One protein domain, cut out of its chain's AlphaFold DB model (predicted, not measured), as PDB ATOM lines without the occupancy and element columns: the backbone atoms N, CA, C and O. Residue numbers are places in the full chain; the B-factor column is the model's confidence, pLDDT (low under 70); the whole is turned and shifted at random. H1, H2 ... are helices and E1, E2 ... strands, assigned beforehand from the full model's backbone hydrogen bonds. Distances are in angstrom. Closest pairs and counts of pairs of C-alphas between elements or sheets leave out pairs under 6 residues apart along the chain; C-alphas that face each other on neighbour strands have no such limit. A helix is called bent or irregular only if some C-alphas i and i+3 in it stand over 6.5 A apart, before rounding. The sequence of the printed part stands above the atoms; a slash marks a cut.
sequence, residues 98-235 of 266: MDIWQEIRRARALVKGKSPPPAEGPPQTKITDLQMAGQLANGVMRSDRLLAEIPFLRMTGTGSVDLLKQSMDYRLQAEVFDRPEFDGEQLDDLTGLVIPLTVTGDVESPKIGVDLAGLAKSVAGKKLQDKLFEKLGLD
ATOM      1  N   MET A  98      38.921  53.764 113.150       94.25
ATOM      2  CA  MET A  98      38.097  53.763 114.364       94.25
ATOM      3  C   MET A  98      36.930  54.745 114.259       94.25
ATOM      4  O   MET A  98      37.130  55.886 113.860       94.25
ATOM      5  N   ASP A  99      35.731  54.332 114.668       95.56
ATOM      6  CA  ASP A  99      34.550  55.199 114.751       95.56
ATOM      7  C   ASP A  99      33.934  55.100 116.151       95.56
ATOM      8  O   ASP A  99      33.108  54.233 116.443       95.56
ATOM      9  N   ILE A 100      34.380  55.986 117.044       95.25
ATOM     10  CA  ILE A 100      33.929  56.010 118.443       95.25
ATOM     11  C   ILE A 100      32.420  56.251 118.527       95.25
ATOM     12  O   ILE A 100      31.735  55.667 119.372       95.25
ATOM     13  N   TRP A 101      31.880  57.083 117.637       93.38
ATOM     14  CA  TRP A 101      30.472  57.439 117.672       93.38
ATOM     15  C   TRP A 101      29.570  56.293 117.213       93.38
ATOM     16  O   TRP A 101      28.560  55.998 117.860       93.38
ATOM     17  N   GLN A 102      29.955  55.596 116.144       94.19
ATOM     18  CA  GLN A 102      29.270  54.391 115.694       94.19
ATOM     19  C   GLN A 102      29.236  53.337 116.802       94.19
ATOM     20  O   GLN A 102      28.180  52.749 117.035       94.19
ATOM     21  N   GLU A 103      30.336  53.121 117.525       95.44
ATOM     22  CA  GLU A 103      30.378  52.122 118.598       95.44
ATOM     23  C   GLU A 103      29.493  52.496 119.795       95.44
ATOM     24  O   GLU A 103      28.749  51.647 120.296       95.44
ATOM     25  N   ILE A 104      29.442  53.775 120.186       94.12
ATOM     26  CA  ILE A 104      28.476  54.263 121.189       94.12
ATOM     27  C   ILE A 104      27.031  54.019 120.720       94.12
ATOM     28  O   ILE A 104      26.184  53.556 121.491       94.12
ATOM     29  N   ARG A 105      26.728  54.276 119.444       92.50
ATOM     30  CA  ARG A 105      25.388  54.064 118.876       92.50
ATOM     31  C   ARG A 105      25.010  52.587 118.790       92.50
ATOM     32  O   ARG A 105      23.871  52.237 119.116       92.50
ATOM     33  N   ARG A 106      25.946  51.710 118.417       93.62
ATOM     34  CA  ARG A 106      25.766  50.249 118.467       93.62
ATOM     35  C   ARG A 106      25.470  49.796 119.894       93.62
ATOM     36  O   ARG A 106      24.483  49.097 120.111       93.62
ATOM     37  N   ALA A 107      26.262  50.250 120.863       93.19
ATOM     38  CA  ALA A 107      26.065  49.952 122.277       93.19
ATOM     39  C   ALA A 107      24.684  50.405 122.779       93.19
ATOM     40  O   ALA A 107      23.959  49.616 123.389       93.19
ATOM     41  N   ARG A 108      24.261  51.634 122.452       90.94
ATOM     42  CA  ARG A 108      22.919  52.148 122.778       90.94
ATOM     43  C   ARG A 108      21.813  51.283 122.173       90.94
ATOM     44  O   ARG A 108      20.836  50.986 122.859       90.94
ATOM     45  N   ALA A 109      21.934  50.890 120.905       90.75
ATOM     46  CA  ALA A 109      20.937  50.051 120.242       90.75
ATOM     47  C   ALA A 109      20.792  48.693 120.944       90.75
ATOM     48  O   ALA A 109      19.671  48.301 121.267       90.75
ATOM     49  N   LEU A 110      21.915  48.045 121.274       90.69
ATOM     50  CA  LEU A 110      21.938  46.785 122.023       90.69
ATOM     51  C   LEU A 110      21.268  46.924 123.396       90.69
ATOM     52  O   LEU A 110      20.395  46.126 123.732       90.69
ATOM     53  N   VAL A 111      21.600  47.975 124.154       88.81
ATOM     54  CA  VAL A 111      20.971  48.283 125.454       88.81
ATOM     55  C   VAL A 111      19.455  48.468 125.327       88.81
ATOM     56  O   VAL A 111      18.702  48.071 126.215       88.81
ATOM     57  N   LYS A 112      18.984  49.041 124.214       86.38
ATOM     58  CA  LYS A 112      17.555  49.245 123.929       86.38
ATOM     59  C   LYS A 112      16.864  48.039 123.284       86.38
ATOM     60  O   LYS A 112      15.686  48.149 122.948       86.38
ATOM     61  N   GLY A 113      17.565  46.924 123.070       86.94
ATOM     62  CA  GLY A 113      17.025  45.761 122.359       86.94
ATOM     63  C   GLY A 113      16.676  46.048 120.892       86.94
ATOM     64  O   GLY A 113      15.783  45.414 120.335       86.94
ATOM     65  N   LYS A 114      17.338  47.032 120.275       88.31
ATOM     66  CA  LYS A 114      17.188  47.398 118.862       88.31
ATOM     67  C   LYS A 114      18.354  46.842 118.044       88.31
ATOM     68  O   LYS A 114      19.454  46.649 118.559       88.31
ATOM     69  N   SER A 115      18.130  46.654 116.746       90.00
ATOM     70  CA  SER A 115      19.215  46.356 115.810       90.00
ATOM     71  C   SER A 115      20.231  47.505 115.784       90.00
ATOM     72  O   SER A 115      19.815  48.668 115.745       90.00
ATOM     73  N   PRO A 116      21.546  47.214 115.785       90.00
ATOM     74  CA  PRO A 116      22.559  48.243 115.625       90.00
ATOM     75  C   PRO A 116      22.379  48.978 114.294       90.00
ATOM     76  O   PRO A 116      22.077  48.332 113.285       90.00
ATOM     77  N   PRO A 117      22.572  50.303 114.263       89.31
ATOM     78  CA  PRO A 117      22.467  51.042 113.018       89.31
ATOM     79  C   PRO A 117      23.584  50.633 112.044       89.31
ATOM     80  O   PRO A 117      24.664  50.211 112.484       89.31
ATOM     81  N   PRO A 118      23.355  50.756 110.725       90.50
ATOM     82  CA  PRO A 118      24.400  50.523 109.737       90.50
ATOM     83  C   PRO A 118      25.561  51.509 109.934       90.50
ATOM     84  O   PRO A 118      25.391  52.579 110.517       90.50
ATOM     85  N   ALA A 119      26.749  51.125 109.468       89.31
ATOM     86  CA  ALA A 119      27.874  52.049 109.384       89.31
ATOM     87  C   ALA A 119      27.678  52.984 108.178       89.31
ATOM     88  O   ALA A 119      27.231  52.532 107.125       89.31
ATOM     89  N   GLU A 120      28.035  54.260 108.321       84.88
ATOM     90  CA  GLU A 120      27.880  55.277 107.265       84.88
ATOM     91  C   GLU A 120      29.064  55.327 106.282       84.88
ATOM     92  O   GLU A 120      29.083  56.130 105.351       84.88
ATOM     93  N   GLY A 121      30.061  54.460 106.467       90.25
ATOM     94  CA  GLY A 121      31.252  54.394 105.631       90.25
ATOM     95  C   GLY A 121      32.397  53.642 106.310       90.25
ATOM     96  O   GLY A 121      32.167  52.910 107.279       90.25
ATOM     97  N   PRO A 122      33.634  53.804 105.805       93.31
ATOM     98  CA  PRO A 122      34.830  53.335 106.492       93.31
ATOM     99  C   PRO A 122      34.901  53.916 107.912       93.31
ATOM    100  O   PRO A 122      34.554  55.085 108.097       93.31
ATOM    101  N   PRO A 123      35.355  53.136 108.909       94.31
ATOM    102  CA  PRO A 123      35.416  53.597 110.288       94.31
ATOM    103  C   PRO A 123      36.379  54.777 110.402       94.31
ATOM    104  O   PRO A 123      37.557  54.660 110.056       94.31
ATOM    105  N   GLN A 124      35.875  55.912 110.875       95.62
ATOM    106  CA  GLN A 124      36.676  57.106 111.103       95.62
ATOM    107  C   GLN A 124      36.079  57.984 112.204       95.62
ATOM    108  O   GLN A 124      34.864  58.040 112.379       95.62
ATOM    109  N   THR A 125      36.934  58.707 112.919       96.00
ATOM    110  CA  THR A 125      36.547  59.649 113.969       96.00
ATOM    111  C   THR A 125      37.134  61.011 113.630       96.00
ATOM    112  O   THR A 125      38.352  61.167 113.566       96.00
ATOM    113  N   LYS A 126      36.265  62.001 113.399       96.00
ATOM    114  CA  LYS A 126      36.666  63.406 113.265       96.00
ATOM    115  C   LYS A 126      36.890  63.989 114.649       96.00
ATOM    116  O   LYS A 126      35.989  63.928 115.477       96.00
ATOM    117  N   ILE A 127      38.071  64.540 114.870       97.50
ATOM    118  CA  ILE A 127      38.551  65.058 116.143       97.50
ATOM    119  C   ILE A 127      38.703  66.564 115.989       97.50
ATOM    120  O   ILE A 127      39.496  67.029 115.185       97.50
ATOM    121  N   THR A 128      37.941  67.342 116.744       97.69
ATOM    122  CA  THR A 128      38.082  68.802 116.738       97.69
ATOM    123  C   THR A 128      39.368  69.213 117.449       97.69
ATOM    124  O   THR A 128      40.117  70.046 116.946       97.69
ATOM    125  N   ASP A 129      39.642  68.588 118.593       98.06
ATOM    126  CA  ASP A 129      40.853  68.822 119.370       98.06
ATOM    127  C   ASP A 129      41.284  67.541 120.084       98.06
ATOM    128  O   ASP A 129      40.450  66.821 120.627       98.06
ATOM    129  N   LEU A 130      42.576  67.245 120.101       98.00
ATOM    130  CA  LEU A 130      43.163  66.167 120.888       98.00
ATOM    131  C   LEU A 130      44.430  66.686 121.547       98.00
ATOM    132  O   LEU A 130      45.375  67.071 120.875       98.00
ATOM    133  N   GLN A 131      44.460  66.651 122.868       98.19
ATOM    134  CA  GLN A 131      45.603  67.021 123.682       98.19
ATOM    135  C   GLN A 131      46.070  65.810 124.469       98.19
ATOM    136  O   GLN A 131      45.277  65.108 125.104       98.19
ATOM    137  N   MET A 132      47.378  65.595 124.469       96.25
ATOM    138  CA  MET A 132      47.993  64.553 125.265       96.25
ATOM    139  C   MET A 132      49.355  65.010 125.772       96.25
ATOM    140  O   MET A 132      50.141  65.610 125.044       96.25
ATOM    141  N   ALA A 133      49.629  64.719 127.039       96.50
ATOM    142  CA  ALA A 133      50.945  64.863 127.643       96.50
ATOM    143  C   ALA A 133      51.321  63.558 128.340       96.50
ATOM    144  O   ALA A 133      50.465  62.883 128.917       96.50
ATOM    145  N   GLY A 134      52.594  63.186 128.282       97.25
ATOM    146  CA  GLY A 134      53.036  61.899 128.792       97.25
ATOM    147  C   GLY A 134      54.539  61.784 128.976       97.25
ATOM    148  O   GLY A 134      55.307  62.715 128.742       97.25
ATOM    149  N   GLN A 135      54.944  60.600 129.423       98.31
ATOM    150  CA  GLN A 135      56.335  60.197 129.578       98.31
ATOM    151  C   GLN A 135      56.614  59.031 128.638       98.31
ATOM    152  O   GLN A 135      55.913  58.014 128.679       98.31
ATOM    153  N   LEU A 136      57.647  59.161 127.812       98.19
ATOM    154  CA  LEU A 136      58.214  58.041 127.075       98.19
ATOM    155  C   LEU A 136      59.226  57.326 127.967       98.19
ATOM    156  O   LEU A 136      60.036  57.971 128.630       98.19
ATOM    157  N   ALA A 137      59.174  55.999 127.989       98.00
ATOM    158  CA  ALA A 137      60.236  55.157 128.523       98.00
ATOM    159  C   ALA A 137      60.104  53.742 127.955       98.00
ATOM    160  O   ALA A 137      58.997  53.204 127.877       98.00
ATOM    161  N   ASN A 138      61.224  53.095 127.628       96.44
ATOM    162  CA  ASN A 138      61.237  51.711 127.137       96.44
ATOM    163  C   ASN A 138      60.397  51.510 125.859       96.44
ATOM    164  O   ASN A 138      59.757  50.472 125.699       96.44
ATOM    165  N   GLY A 139      60.344  52.524 124.986       95.94
ATOM    166  CA  GLY A 139      59.499  52.538 123.785       95.94
ATOM    167  C   GLY A 139      57.990  52.628 124.049       95.94
ATOM    168  O   GLY A 139      57.206  52.546 123.110       95.94
ATOM    169  N   VAL A 140      57.569  52.805 125.306       97.69
ATOM    170  CA  VAL A 140      56.162  52.959 125.686       97.69
ATOM    171  C   VAL A 140      55.931  54.368 126.201       97.69
ATOM    172  O   VAL A 140      56.490  54.785 127.216       97.69
ATOM    173  N   MET A 141      55.068  55.089 125.506       97.19
ATOM    174  CA  MET A 141      54.565  56.377 125.931       97.19
ATOM    175  C   MET A 141      53.378  56.157 126.868       97.19
ATOM    176  O   MET A 141      52.423  55.473 126.506       97.19
ATOM    177  N   ARG A 142      53.421  56.715 128.079       98.25
ATOM    178  CA  ARG A 142      52.311  56.675 129.044       98.25
ATOM    179  C   ARG A 142      51.779  58.074 129.289       98.25
ATOM    180  O   ARG A 142      52.566  58.987 129.522       98.25
ATOM    181  N   SER A 143      50.462  58.211 129.282       97.06
ATOM    182  CA  SER A 143      49.769  59.466 129.546       97.06
ATOM    183  C   SER A 143      48.706  59.268 130.621       97.06
ATOM    184  O   SER A 143      47.890  58.349 130.552       97.06
ATOM    185  N   ASP A 144      48.717  60.144 131.618       94.12
ATOM    186  CA  ASP A 144      47.676  60.289 132.638       94.12
ATOM    187  C   ASP A 144      46.654  61.382 132.278       94.12
ATOM    188  O   ASP A 144      45.702  61.622 133.020       94.12
ATOM    189  N   ARG A 145      46.854  62.053 131.141       92.56
ATOM    190  CA  ARG A 145      46.022  63.155 130.683       92.56
ATOM    191  C   ARG A 145      45.913  63.133 129.169       92.56
ATOM    192  O   ARG A 145      46.705  63.753 128.458       92.56
ATOM    193  N   LEU A 146      44.873  62.457 128.709       97.56
ATOM    194  CA  LEU A 146      44.316  62.625 127.379       97.56
ATOM    195  C   LEU A 146      43.027  63.441 127.485       97.56
ATOM    196  O   LEU A 146      42.185  63.158 128.340       97.56
ATOM    197  N   LEU A 147      42.877  64.423 126.603       98.12
ATOM    198  CA  LEU A 147      41.630  65.128 126.330       98.12
ATOM    199  C   LEU A 147      41.395  65.069 124.824       98.12
ATOM    200  O   LEU A 147      42.276  65.445 124.063       98.12
ATOM    201  N   ALA A 148      40.225  64.628 124.394       97.75
ATOM    202  CA  ALA A 148      39.823  64.670 122.999       97.75
ATOM    203  C   ALA A 148      38.397  65.195 122.888       97.75
ATOM    204  O   ALA A 148      37.540  64.849 123.696       97.75
ATOM    205  N   GLU A 149      38.132  66.009 121.883       96.94
ATOM    206  CA  GLU A 149      36.821  66.575 121.615       96.94
ATOM    207  C   GLU A 149      36.400  66.234 120.193       96.94
ATOM    208  O   GLU A 149      37.157  66.376 119.233       96.94
ATOM    209  N   ILE A 150      35.159  65.786 120.077       93.81
ATOM    210  CA  ILE A 150      34.387  65.773 118.839       93.81
ATOM    211  C   ILE A 150      33.134  66.639 119.099       93.81
ATOM    212  O   ILE A 150      32.828  66.896 120.267       93.81
ATOM    213  N   PRO A 151      32.378  67.090 118.081       89.75
ATOM    214  CA  PRO A 151      31.440  68.216 118.215       89.75
ATOM    215  C   PRO A 151      30.473  68.207 119.414       89.75
ATOM    216  O   PRO A 151      30.163  69.267 119.941       89.75
ATOM    217  N   PHE A 152      30.016  67.034 119.859       90.19
ATOM    218  CA  PHE A 152      29.067  66.866 120.971       90.19
ATOM    219  C   PHE A 152      29.601  65.980 122.114       90.19
ATOM    220  O   PHE A 152      28.863  65.674 123.054       90.19
ATOM    221  N   LEU A 153      30.850  65.506 122.028       95.19
ATOM    222  CA  LEU A 153      31.411  64.515 122.948       95.19
ATOM    223  C   LEU A 153      32.841  64.888 123.345       95.19
ATOM    224  O   LEU A 153      33.719  65.060 122.500       95.19
ATOM    225  N   ARG A 154      33.076  64.966 124.653       97.44
ATOM    226  CA  ARG A 154      34.392  65.177 125.254       97.44
ATOM    227  C   ARG A 154      34.866  63.878 125.874       97.44
ATOM    228  O   ARG A 154      34.167  63.265 126.670       97.44
ATOM    229  N   MET A 155      36.077  63.469 125.548       97.44
ATOM    230  CA  MET A 155      36.713  62.278 126.083       97.44
ATOM    231  C   MET A 155      37.901  62.682 126.940       97.44
ATOM    232  O   MET A 155      38.776  63.413 126.486       97.44
ATOM    233  N   THR A 156      37.948  62.187 128.170       98.12
ATOM    234  CA  THR A 156      39.127  62.309 129.036       98.12
ATOM    235  C   THR A 156      39.632  60.934 129.418       98.12
ATOM    236  O   THR A 156      38.846  59.992 129.502       98.12
ATOM    237  N   GLY A 157      40.932  60.767 129.639       97.12
ATOM    238  CA  GLY A 157      41.412  59.451 130.029       97.12
ATOM    239  C   GLY A 157      42.900  59.316 130.247       97.12
ATOM    240  O   GLY A 157      43.670  60.273 130.185       97.12
ATOM    241  N   THR A 158      43.275  58.070 130.502       98.06
ATOM    242  CA  THR A 158      44.645  57.643 130.785       98.06
ATOM    243  C   THR A 158      44.958  56.401 129.975       98.06
ATOM    244  O   THR A 158      44.070  55.567 129.750       98.06
ATOM    245  N   GLY A 159      46.211  56.228 129.586       97.94
ATOM    246  CA  GLY A 159      46.604  55.072 128.806       97.94
ATOM    247  C   GLY A 159      48.044  55.108 128.347       97.94
ATOM    248  O   GLY A 159      48.903  55.791 128.914       97.94
ATOM    249  N   SER A 160      48.310  54.322 127.316       98.00
ATOM    250  CA  SER A 160      49.637  54.187 126.749       98.00
ATOM    251  C   SER A 160      49.611  53.859 125.269       98.00
ATOM    252  O   SER A 160      48.652  53.275 124.768       98.00
ATOM    253  N   VAL A 161      50.708  54.203 124.604       96.19
ATOM    254  CA  VAL A 161      51.032  53.791 123.240       96.19
ATOM    255  C   VAL A 161      52.402  53.126 123.274       96.19
ATOM    256  O   VAL A 161      53.379  53.717 123.731       96.19
ATOM    257  N   ASP A 162      52.479  51.882 122.823       96.38
ATOM    258  CA  ASP A 162      53.727  51.163 122.588       96.38
ATOM    259  C   ASP A 162      54.180  51.467 121.156       96.38
ATOM    260  O   ASP A 162      53.578  50.991 120.193       96.38
ATOM    261  N   LEU A 163      55.226  52.287 121.024       92.88
ATOM    262  CA  LEU A 163      55.769  52.726 119.736       92.88
ATOM    263  C   LEU A 163      56.521  51.601 119.016       92.88
ATOM    264  O   LEU A 163      56.655  51.635 117.801       92.88
ATOM    265  N   LEU A 164      57.000  50.595 119.755       91.44
ATOM    266  CA  LEU A 164      57.721  49.455 119.183       91.44
ATOM    267  C   LEU A 164      56.759  48.419 118.605       91.44
ATOM    268  O   LEU A 164      57.093  47.746 117.635       91.44
ATOM    269  N   LYS A 165      55.594  48.257 119.238       93.69
ATOM    270  CA  LYS A 165      54.539  47.338 118.794       93.69
ATOM    271  C   LYS A 165      53.441  48.011 117.983       93.69
ATOM    272  O   LYS A 165      52.517  47.315 117.589       93.69
ATOM    273  N   GLN A 166      53.499  49.334 117.830       92.44
ATOM    274  CA  GLN A 166      52.458  50.141 117.191       92.44
ATOM    275  C   GLN A 166      51.067  49.801 117.747       92.44
ATOM    276  O   GLN A 166      50.121  49.512 117.023       92.44
ATOM    277  N   SER A 167      50.945  49.815 119.076       95.69
ATOM    278  CA  SER A 167      49.694  49.474 119.759       95.69
ATOM    279  C   SER A 167      49.344  50.482 120.836       95.69
ATOM    280  O   SER A 167      50.212  51.173 121.366       95.69
ATOM    281  N   MET A 168      48.066  50.553 121.179       96.56
ATOM    282  CA  MET A 168      47.541  51.431 122.211       96.56
ATOM    283  C   MET A 168      46.668  50.681 123.217       96.56
ATOM    284  O   MET A 168      46.098  49.630 122.922       96.56
ATOM    285  N   ASP A 169      46.580  51.242 124.418       98.31
ATOM    286  CA  ASP A 169      45.666  50.834 125.484       98.31
ATOM    287  C   ASP A 169      45.256  52.084 126.264       98.31
ATOM    288  O   ASP A 169      46.056  52.656 127.008       98.31
ATOM    289  N   TYR A 170      44.017  52.519 126.062       97.94
ATOM    290  CA  TYR A 170      43.419  53.669 126.723       97.94
ATOM    291  C   TYR A 170      42.120  53.300 127.416       97.94
ATOM    292  O   TYR A 170      41.283  52.571 126.881       97.94
ATOM    293  N   ARG A 171      41.922  53.905 128.588       98.00
ATOM    294  CA  ARG A 171      40.642  53.964 129.294       98.00
ATOM    295  C   ARG A 171      40.153  55.400 129.260       98.00
ATOM    296  O   ARG A 171      40.851  56.291 129.746       98.00
ATOM    297  N   LEU A 172      38.976  55.604 128.683       97.50
ATOM    298  CA  LEU A 172      38.393  56.917 128.445       97.50
ATOM    299  C   LEU A 172      37.042  57.047 129.152       97.50
ATOM    300  O   LEU A 172      36.312  56.074 129.331       97.50
ATOM    301  N   GLN A 173      36.698  58.272 129.519       96.62
ATOM    302  CA  GLN A 173      35.377  58.698 129.949       96.62
ATOM    303  C   GLN A 173      34.843  59.656 128.895       96.62
ATOM    304  O   GLN A 173      35.422  60.723 128.692       96.62
ATOM    305  N   ALA A 174      33.779  59.256 128.207       96.25
ATOM    306  CA  ALA A 174      33.191  60.008 127.112       96.25
ATOM    307  C   ALA A 174      31.916  60.719 127.590       96.25
ATOM    308  O   ALA A 174      30.871  60.094 127.761       96.25
ATOM    309  N   GLU A 175      32.031  62.013 127.859       95.50
ATOM    310  CA  GLU A 175      30.952  62.903 128.275       95.50
ATOM    311  C   GLU A 175      30.235  63.480 127.051       95.50
ATOM    312  O   GLU A 175      30.843  64.162 126.224       95.50
ATOM    313  N   VAL A 176      28.932  63.231 126.944       93.88
ATOM    314  CA  VAL A 176      28.075  63.801 125.898       93.88
ATOM    315  C   VAL A 176      27.532  65.141 126.395       93.88
ATOM    316  O   VAL A 176      26.561  65.177 127.154       93.88
ATOM    317  N   PHE A 177      28.171  66.242 126.011       89.88
ATOM    318  CA  PHE A 177      27.856  67.573 126.546       89.88
ATOM    319  C   PHE A 177      26.827  68.350 125.714       89.88
ATOM    320  O   PHE A 177      26.237  69.303 126.221       89.88
ATOM    321  N   ASP A 178      26.596  67.950 124.462       88.00
ATOM    322  CA  ASP A 178      25.570  68.529 123.590       88.00
ATOM    323  C   ASP A 178      24.676  67.432 123.001       88.00
ATOM    324  O   ASP A 178      25.010  66.249 123.067       88.00
ATOM    325  N   ARG A 179      23.517  67.813 122.459       84.19
ATOM    326  CA  ARG A 179      22.504  66.889 121.943       84.19
ATOM    327  C   ARG A 179      22.972  66.276 120.625       84.19
ATOM    328  O   ARG A 179      22.946  66.962 119.603       84.19
ATOM    329  N   PRO A 180      23.356  64.989 120.602       84.06
ATOM    330  CA  PRO A 180      23.748  64.365 119.357       84.06
ATOM    331  C   PRO A 180      22.512  64.095 118.504       84.06
ATOM    332  O   PRO A 180      21.507  63.571 118.992       84.06
ATOM    333  N   GLU A 181      22.617  64.380 117.213       81.94
ATOM    334  CA  GLU A 181      21.625  63.986 116.216       81.94
ATOM    335  C   GLU A 181      22.187  62.860 115.347       81.94
ATOM    336  O   GLU A 181      23.374  62.837 115.010       81.94
ATOM    337  N   PHE A 182      21.333  61.904 114.996       79.00
ATOM    338  CA  PHE A 182      21.663  60.864 114.038       79.00
ATOM    339  C   PHE A 182      20.457  60.541 113.155       79.00
ATOM    340  O   PHE A 182      19.409  60.182 113.683       79.00
ATOM    341  N   ASP A 183      20.620  60.616 111.829       77.12
ATOM    342  CA  ASP A 183      19.570  60.290 110.844       77.12
ATOM    343  C   ASP A 183      18.225  60.995 111.139       77.12
ATOM    344  O   ASP A 183      17.148  60.402 111.090       77.12
ATOM    345  N   GLY A 184      18.291  62.269 111.547       77.50
ATOM    346  CA  GLY A 184      17.121  63.068 111.926       77.50
ATOM    347  C   GLY A 184      16.512  62.749 113.302       77.50
ATOM    348  O   GLY A 184      15.551  63.406 113.702       77.50
ATOM    349  N   GLU A 185      17.034  61.765 114.047       82.19
ATOM    350  CA  GLU A 185      16.648  61.467 115.435       82.19
ATOM    351  C   GLU A 185      17.597  62.175 116.415       82.19
ATOM    352  O   GLU A 185      18.807  61.937 116.421       82.19
ATOM    353  N   GLN A 186      17.039  62.990 117.315       85.00
ATOM    354  CA  GLN A 186      17.778  63.480 118.483       85.00
ATOM    355  C   GLN A 186      17.974  62.343 119.491       85.00
ATOM    356  O   GLN A 186      17.017  61.706 119.940       85.00
ATOM    357  N   LEU A 187      19.221  62.094 119.882       85.38
ATOM    358  CA  LEU A 187      19.590  61.054 120.843       85.38
ATOM    359  C   LEU A 187      19.645  61.620 122.269       85.38
ATOM    360  O   LEU A 187      20.648  61.487 122.971       85.38
ATOM    361  N   ASP A 188      18.549  62.247 122.705       85.25
ATOM    362  CA  ASP A 188      18.454  62.968 123.986       85.25
ATOM    363  C   ASP A 188      18.821  62.111 125.207       85.25
ATOM    364  O   ASP A 188      19.333  62.622 126.198       85.25
ATOM    365  N   ASP A 189      18.609  60.797 125.136       84.94
ATOM    366  CA  ASP A 189      18.939  59.856 126.210       84.94
ATOM    367  C   ASP A 189      20.442  59.647 126.428       84.94
ATOM    368  O   ASP A 189      20.817  59.009 127.409       84.94
ATOM    369  N   LEU A 190      21.289  60.149 125.527       88.44
ATOM    370  CA  LEU A 190      22.738  60.187 125.709       88.44
ATOM    371  C   LEU A 190      23.217  61.500 126.334       88.44
ATOM    372  O   LEU A 190      24.303  61.525 126.902       88.44
ATOM    373  N   THR A 191      22.430  62.574 126.250       89.62
ATOM    374  CA  THR A 191      22.857  63.910 126.685       89.62
ATOM    375  C   THR A 191      23.110  63.933 128.193       89.62
ATOM    376  O   THR A 191      22.264  63.520 128.987       89.62
ATOM    377  N   GLY A 192      24.280  64.429 128.597       87.44
ATOM    378  CA  GLY A 192      24.730  64.477 129.987       87.44
ATOM    379  C   GLY A 192      25.238  63.143 130.540       87.44
ATOM    380  O   GLY A 192      25.546  63.064 131.730       87.44
ATOM    381  N   LEU A 193      25.318  62.087 129.722       91.06
ATOM    382  CA  LEU A 193      25.913  60.823 130.145       91.06
ATOM    383  C   LEU A 193      27.436  60.863 130.041       91.06
ATOM    384  O   LEU A 193      27.998  61.405 129.090       91.06
ATOM    385  N   VAL A 194      28.084  60.192 130.992       93.31
ATOM    386  CA  VAL A 194      29.501  59.832 130.925       93.31
ATOM    387  C   VAL A 194      29.588  58.341 130.636       93.31
ATOM    388  O   VAL A 194      29.144  57.517 131.436       93.31
ATOM    389  N   ILE A 195      30.139  57.993 129.478       94.62
ATOM    390  CA  ILE A 195      30.208  56.627 128.967       94.62
ATOM    391  C   ILE A 195      31.658  56.141 129.087       94.62
ATOM    392  O   ILE A 195      32.533  56.678 128.406       94.62
ATOM    393  N   PRO A 196      31.950  55.142 129.936       95.81
ATOM    394  CA  PRO A 196      33.276  54.538 129.986       95.81
ATOM    395  C   PRO A 196      33.582  53.774 128.693       95.81
ATOM    396  O   PRO A 196      32.786  52.937 128.254       95.81
ATOM    397  N   LEU A 197      34.749  54.043 128.110       96.81
ATOM    398  CA  LEU A 197      35.244  53.410 126.891       96.81
ATOM    399  C   LEU A 197      36.649  52.835 127.097       96.81
ATOM    400  O   LEU A 197      37.439  53.334 127.901       96.81
ATOM    401  N   THR A 198      36.991  51.826 126.305       97.88
ATOM    402  CA  THR A 198      38.369  51.355 126.133       97.88
ATOM    403  C   THR A 198      38.770  51.435 124.671       97.88
ATOM    404  O   THR A 198      37.977  51.050 123.817       97.88
ATOM    405  N   VAL A 199      39.996  51.856 124.378       97.62
ATOM    406  CA  VAL A 199      40.571  51.806 123.026       97.62
ATOM    407  C   VAL A 199      41.853  50.993 123.103       97.62
ATOM    408  O   VAL A 199      42.782  51.380 123.806       97.62
ATOM    409  N   THR A 200      41.880  49.831 122.454       98.06
ATOM    410  CA  THR A 200      42.971  48.856 122.612       98.06
ATOM    411  C   THR A 200      43.398  48.244 121.285       98.06
ATOM    412  O   THR A 200      42.594  48.139 120.364       98.06
ATOM    413  N   GLY A 201      44.630  47.749 121.210       96.50
ATOM    414  CA  GLY A 201      45.118  46.992 120.059       96.50
ATOM    415  C   GLY A 201      45.997  47.825 119.139       96.50
ATOM    416  O   GLY A 201      46.652  48.757 119.592       96.50
ATOM    417  N   ASP A 202      46.056  47.434 117.875       94.38
ATOM    418  CA  ASP A 202      46.920  48.047 116.871       94.38
ATOM    419  C   ASP A 202      46.500  49.497 116.577       94.38
ATOM    420  O   ASP A 202      45.306  49.802 116.558       94.38
ATOM    421  N   VAL A 203      47.462  50.399 116.374       91.56
ATOM    422  CA  VAL A 203      47.160  51.809 116.077       91.56
ATOM    423  C   VAL A 203      46.479  51.978 114.724       91.56
ATOM    424  O   VAL A 203      45.714  52.914 114.533       91.56
ATOM    425  N   GLU A 204      46.670  51.076 113.774       89.38
ATOM    426  CA  GLU A 204      46.003  51.182 112.484       89.38
ATOM    427  C   GLU A 204      44.547  50.714 112.530       89.38
ATOM    428  O   GLU A 204      43.712  51.135 111.728       89.38
ATOM    429  N   SER A 205      44.239  49.821 113.470       91.31
ATOM    430  CA  SER A 205      42.939  49.158 113.584       91.31
ATOM    431  C   SER A 205      42.536  48.924 115.046       91.31
ATOM    432  O   SER A 205      42.349  47.778 115.483       91.31
ATOM    433  N   PRO A 206      42.389  49.998 115.842       95.06
ATOM    434  CA  PRO A 206      42.113  49.855 117.258       95.06
ATOM    435  C   PRO A 206      40.699  49.315 117.484       95.06
ATOM    436  O   PRO A 206      39.754  49.565 116.734       95.06
ATOM    437  N   LYS A 207      40.540  48.583 118.581       96.50
ATOM    438  CA  LYS A 207      39.263  48.055 119.053       96.50
ATOM    439  C   LYS A 207      38.699  48.971 120.121       96.50
ATOM    440  O   LYS A 207      39.353  49.222 121.135       96.50
ATOM    441  N   ILE A 208      37.462  49.398 119.912       97.00
ATOM    442  CA  ILE A 208      36.713  50.204 120.869       97.00
ATOM    443  C   ILE A 208      35.799  49.281 121.677       97.00
ATOM    444  O   ILE A 208      35.040  48.487 121.123       97.00
ATOM    445  N   GLY A 209      35.887  49.379 122.997       96.56
ATOM    446  CA  GLY A 209      34.966  48.750 123.936       96.56
ATOM    447  C   GLY A 209      34.102  49.812 124.599       96.56
ATOM    448  O   GLY A 209      34.618  50.842 125.026       96.56
ATOM    449  N   VAL A 210      32.799  49.555 124.700       96.38
ATOM    450  CA  VAL A 210      31.840  50.406 125.417       96.38
ATOM    451  C   VAL A 210      31.339  49.642 126.637       96.38
ATOM    452  O   VAL A 210      30.929  48.487 126.507       96.38
ATOM    453  N   ASP A 211      31.333  50.269 127.817       92.38
ATOM    454  CA  ASP A 211      30.730  49.664 129.008       92.38
ATOM    455  C   ASP A 211      29.200  49.610 128.871       92.38
ATOM    456  O   ASP A 211      28.474  50.545 129.221       92.38
ATOM    457  N   LEU A 212      28.700  48.483 128.358       89.00
ATOM    458  CA  LEU A 212      27.269  48.239 128.174       89.00
ATOM    459  C   LEU A 212      26.503  48.236 129.498       89.00
ATOM    460  O   LEU A 212      25.346  48.648 129.526       89.00
ATOM    461  N   ALA A 213      27.116  47.780 130.594       82.62
ATOM    462  CA  ALA A 213      26.453  47.725 131.890       82.62
ATOM    463  C   ALA A 213      26.283  49.136 132.470       82.62
ATOM    464  O   ALA A 213      25.197  49.485 132.941       82.62
ATOM    465  N   GLY A 214      27.332  49.958 132.398       82.12
ATOM    466  CA  GLY A 214      27.288  51.375 132.758       82.12
ATOM    467  C   GLY A 214      26.312  52.166 131.882       82.12
ATOM    468  O   GLY A 214      25.479  52.919 132.399       82.12
ATOM    469  N   LEU A 215      26.336  51.929 130.568       85.69
ATOM    470  CA  LEU A 215      25.412  52.556 129.624       85.69
ATOM    471  C   LEU A 215      23.958  52.150 129.900       85.69
ATOM    472  O   LEU A 215      23.086  53.013 129.959       85.69
ATOM    473  N   ALA A 216      23.686  50.865 130.146       85.12
ATOM    474  CA  ALA A 216      22.348  50.379 130.474       85.12
ATOM    475  C   ALA A 216      21.790  51.026 131.742       85.12
ATOM    476  O   ALA A 216      20.646  51.471 131.733       85.12
ATOM    477  N   LYS A 217      22.595  51.146 132.805       79.44
ATOM    478  CA  LYS A 217      22.192  51.835 134.045       79.44
ATOM    479  C   LYS A 217      21.851  53.309 133.823       79.44
ATOM    480  O   LYS A 217      21.013  53.843 134.546       79.44
ATOM    481  N   SER A 218      22.511  53.943 132.860       73.44
ATOM    482  CA  SER A 218      22.381  55.372 132.568       73.44
ATOM    483  C   SER A 218      21.196  55.676 131.644       73.44
ATOM    484  O   SER A 218      20.444  56.616 131.886       73.44
ATOM    485  N   VAL A 219      20.979  54.833 130.627       71.38
ATOM    486  CA  VAL A 219      19.876  54.946 129.654       71.38
ATOM    487  C   VAL A 219      18.560  54.398 130.218       71.38
ATOM    488  O   VAL A 219      17.484  54.916 129.906       71.38
ATOM    489  N   ALA A 220      18.607  53.380 131.086       65.50
ATOM    490  CA  ALA A 220      17.469  52.972 131.905       65.50
ATOM    491  C   ALA A 220      17.243  54.046 132.976       65.50
ATOM    492  O   ALA A 220      17.707  53.925 134.104       65.50
ATOM    493  N   GLY A 221      16.594  55.148 132.588       54.78
ATOM    494  CA  GLY A 221      16.515  56.364 133.399       54.78
ATOM    495  C   GLY A 221      16.019  56.142 134.833       54.78
ATOM    496  O   GLY A 221      15.453  55.099 135.163       54.78
ATOM    497  N   LYS A 222      16.161  57.173 135.679       51.91
ATOM    498  CA  LYS A 222      15.811  57.188 137.119       51.91
ATOM    499  C   LYS A 222      14.529  56.416 137.496       51.91
ATOM    500  O   LYS A 222      14.514  55.749 138.516       51.91
ATOM    501  N   LYS A 223      13.492  56.402 136.645       47.53
ATOM    502  CA  LYS A 223      12.237  55.646 136.855       47.53
ATOM    503  C   LYS A 223      12.383  54.115 136.869       47.53
ATOM    504  O   LYS A 223      11.586  53.447 137.525       47.53
ATOM    505  N   LEU A 224      13.332  53.545 136.125       52.22
ATOM    506  CA  LEU A 224      13.621  52.107 136.159       52.22
ATOM    507  C   LEU A 224      14.554  51.770 137.324       52.22
ATOM    508  O   LEU A 224      14.359  50.735 137.951       52.22
ATOM    509  N   GLN A 225      15.496  52.666 137.652       51.81
ATOM    510  CA  GLN A 225      16.289  52.580 138.880       51.81
ATOM    511  C   GLN A 225      15.384  52.593 140.117       51.81
ATOM    512  O   GLN A 225      15.471  51.668 140.911       51.81
ATOM    513  N   ASP A 226      14.459  53.549 140.244       54.75
ATOM    514  CA  ASP A 226      13.516  53.630 141.370       54.75
ATOM    515  C   ASP A 226      12.672  52.346 141.495       54.75
ATOM    516  O   ASP A 226      12.545  51.805 142.589       54.75
ATOM    517  N   LYS A 227      12.190  51.776 140.377       53.22
ATOM    518  CA  LYS A 227      11.470  50.484 140.375       53.22
ATOM    519  C   LYS A 227      12.355  49.268 140.669       53.22
ATOM    520  O   LYS A 227      11.844  48.263 141.161       53.22
ATOM    521  N   LEU A 228      13.648  49.312 140.333       50.25
ATOM    522  CA  LEU A 228      14.612  48.271 140.700       50.25
ATOM    523  C   LEU A 228      14.935  48.340 142.196       50.25
ATOM    524  O   LEU A 228      14.897  47.307 142.853       50.25
ATOM    525  N   PHE A 229      15.201  49.531 142.737       55.50
ATOM    526  CA  PHE A 229      15.454  49.754 144.164       55.50
ATOM    527  C   PHE A 229      14.243  49.350 145.022       55.50
ATOM    528  O   PHE A 229      14.414  48.655 146.021       55.50
ATOM    529  N   GLU A 230      13.024  49.671 144.575       57.25
ATOM    530  CA  GLU A 230      11.763  49.275 145.222       57.25
ATOM    531  C   GLU A 230      11.531  47.749 145.187       57.25
ATOM    532  O   GLU A 230      11.125  47.159 146.185       57.25
ATOM    533  N   LYS A 231      11.849  47.069 144.073       49.97
ATOM    534  CA  LYS A 231      11.748  45.596 143.972       49.97
ATOM    535  C   LYS A 231      12.857  44.836 144.703       49.97
ATOM    536  O   LYS A 231      12.667  43.662 145.009       49.97
ATOM    537  N   LEU A 232      14.000  45.473 144.938       49.25
ATOM    538  CA  LEU A 232      15.153  44.890 145.629       49.25
ATOM    539  C   LEU A 232      15.160  45.192 147.137       49.25
ATOM    540  O   LEU A 232      16.063  44.733 147.829       49.25
ATOM    541  N   GLY A 233      14.165  45.928 147.653       44.28
ATOM    542  CA  GLY A 233      14.027  46.218 149.086       44.28
ATOM    543  C   GLY A 233      15.150  47.083 149.663       44.28
ATOM    544  O   GLY A 233      15.400  47.045 150.863       44.28
ATOM    545  N   LEU A 234      15.854  47.835 148.813       44.66
ATOM    546  CA  LEU A 234      16.917  48.741 149.233       44.66
ATOM    547  C   LEU A 234      16.276  50.075 149.617       44.66
ATOM    548  O   LEU A 234      15.959  50.895 148.753       44.66
ATOM    549  N   ASP A 235      16.037  50.255 150.912       39.78
ATOM    550  CA  ASP A 235      15.442  51.474 151.448       39.78
ATOM    551  C   ASP A 235      16.360  52.683 151.202       39.78
ATOM    552  O   ASP A 235      17.578  52.614 151.395       39.78
TER     553      ASP A 235
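What this domain is: This is residues 98 to 235 of the 266 residues of the protein "AsmA family protein" of Chromatiales bacterium (UniProt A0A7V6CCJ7). Six strands, E1 to E6, form one twisted and bent antiparallel sheet, curved like an open trough, and H1 packs on it where its residues 100 to 108 reach both edge strands, E6 and E1. H2 only grazes the sheet beside E5, and beyond it H3 leads into a tail, with residues 227 to 233 sticking out. The printed part has 138 residues, with three named helices and six named strands in the order H1 E1 E2 E3 E4 E5 E6 H2 H3, which is also the order of the strands across the sheet; the class is mixed, helices and strands. It is only just compact, close to loose, with a radius of gyration of the C-alphas of 16.9 A and spans of 53 by 39 by 23 A.

Where its parts are: H1, residues 100 to 111, begins with C-alpha 100 at (33.929, 56.010, 118.443) and is 16.6 A long. E1, residues 124 to 137, is 29.4 A long and bends by 97 degrees at residue 128. E2, residues 140 to 150, is 26.2 A long; E3, residues 153 to 162, 26.0 A; E4, residues 167 to 176, 26.7 A; E5, residues 194 to 202, 25.3 A. E6, residues 207 to 210, and H2, residues 212 to 219, are 10.1 A each. H3, residues 222 to 231, is 14.1 A long and ends with C-alpha 231 at (11.748, 45.596, 143.972).

How they stand to each other: The strands make a meander, each the antiparallel neighbour of the one before. N 131 and O 147 of the hairpin E1 and E2 are 2.8 A apart, within hydrogen-bond range, as are N 155 and O 148 of E3 and E2, 2.7 A, N 175 and O 154 of E4 and E3, 2.7 A, N 172 and O 197 of E4 and E5, 2.9 A, and N 198 and O 209 of E5 and E6, 2.9 A. H1 is on one face of the sheet, two layers, over E5 at a height over the sheet of 9.3 A; rising 42 degrees, it only just stands up from the sheet. The closest C-alphas of H1 and E6 are those of Ala 107 and Val 210, 6.6 A; of H1 and E1, those of Ile 100 and Thr 125, 6.3 A. With residues 107 to 111 alone H1 touches H2, about perpendicular at 78 degrees, closest at the C-alphas of Val 111 and Ala 216, 5.6 A. H2 and H3 are close but not clearly touching, with the C-alphas of Lys 217 and Gln 225 7.7 A apart. H3 is not on the sheet. In H1, H2 and H3 every O i to N i+4 pair is within hydrogen-bond range.

The domain as a whole: The C-alphas farthest apart, those of Leu 164 and Asp 235, are 53.2 A apart. The printed part has no cut. The links H1 to E1 and E4 to E5 are long. Mean pLDDT of the printed part is 87.7; residues 220 to 235 are under 70.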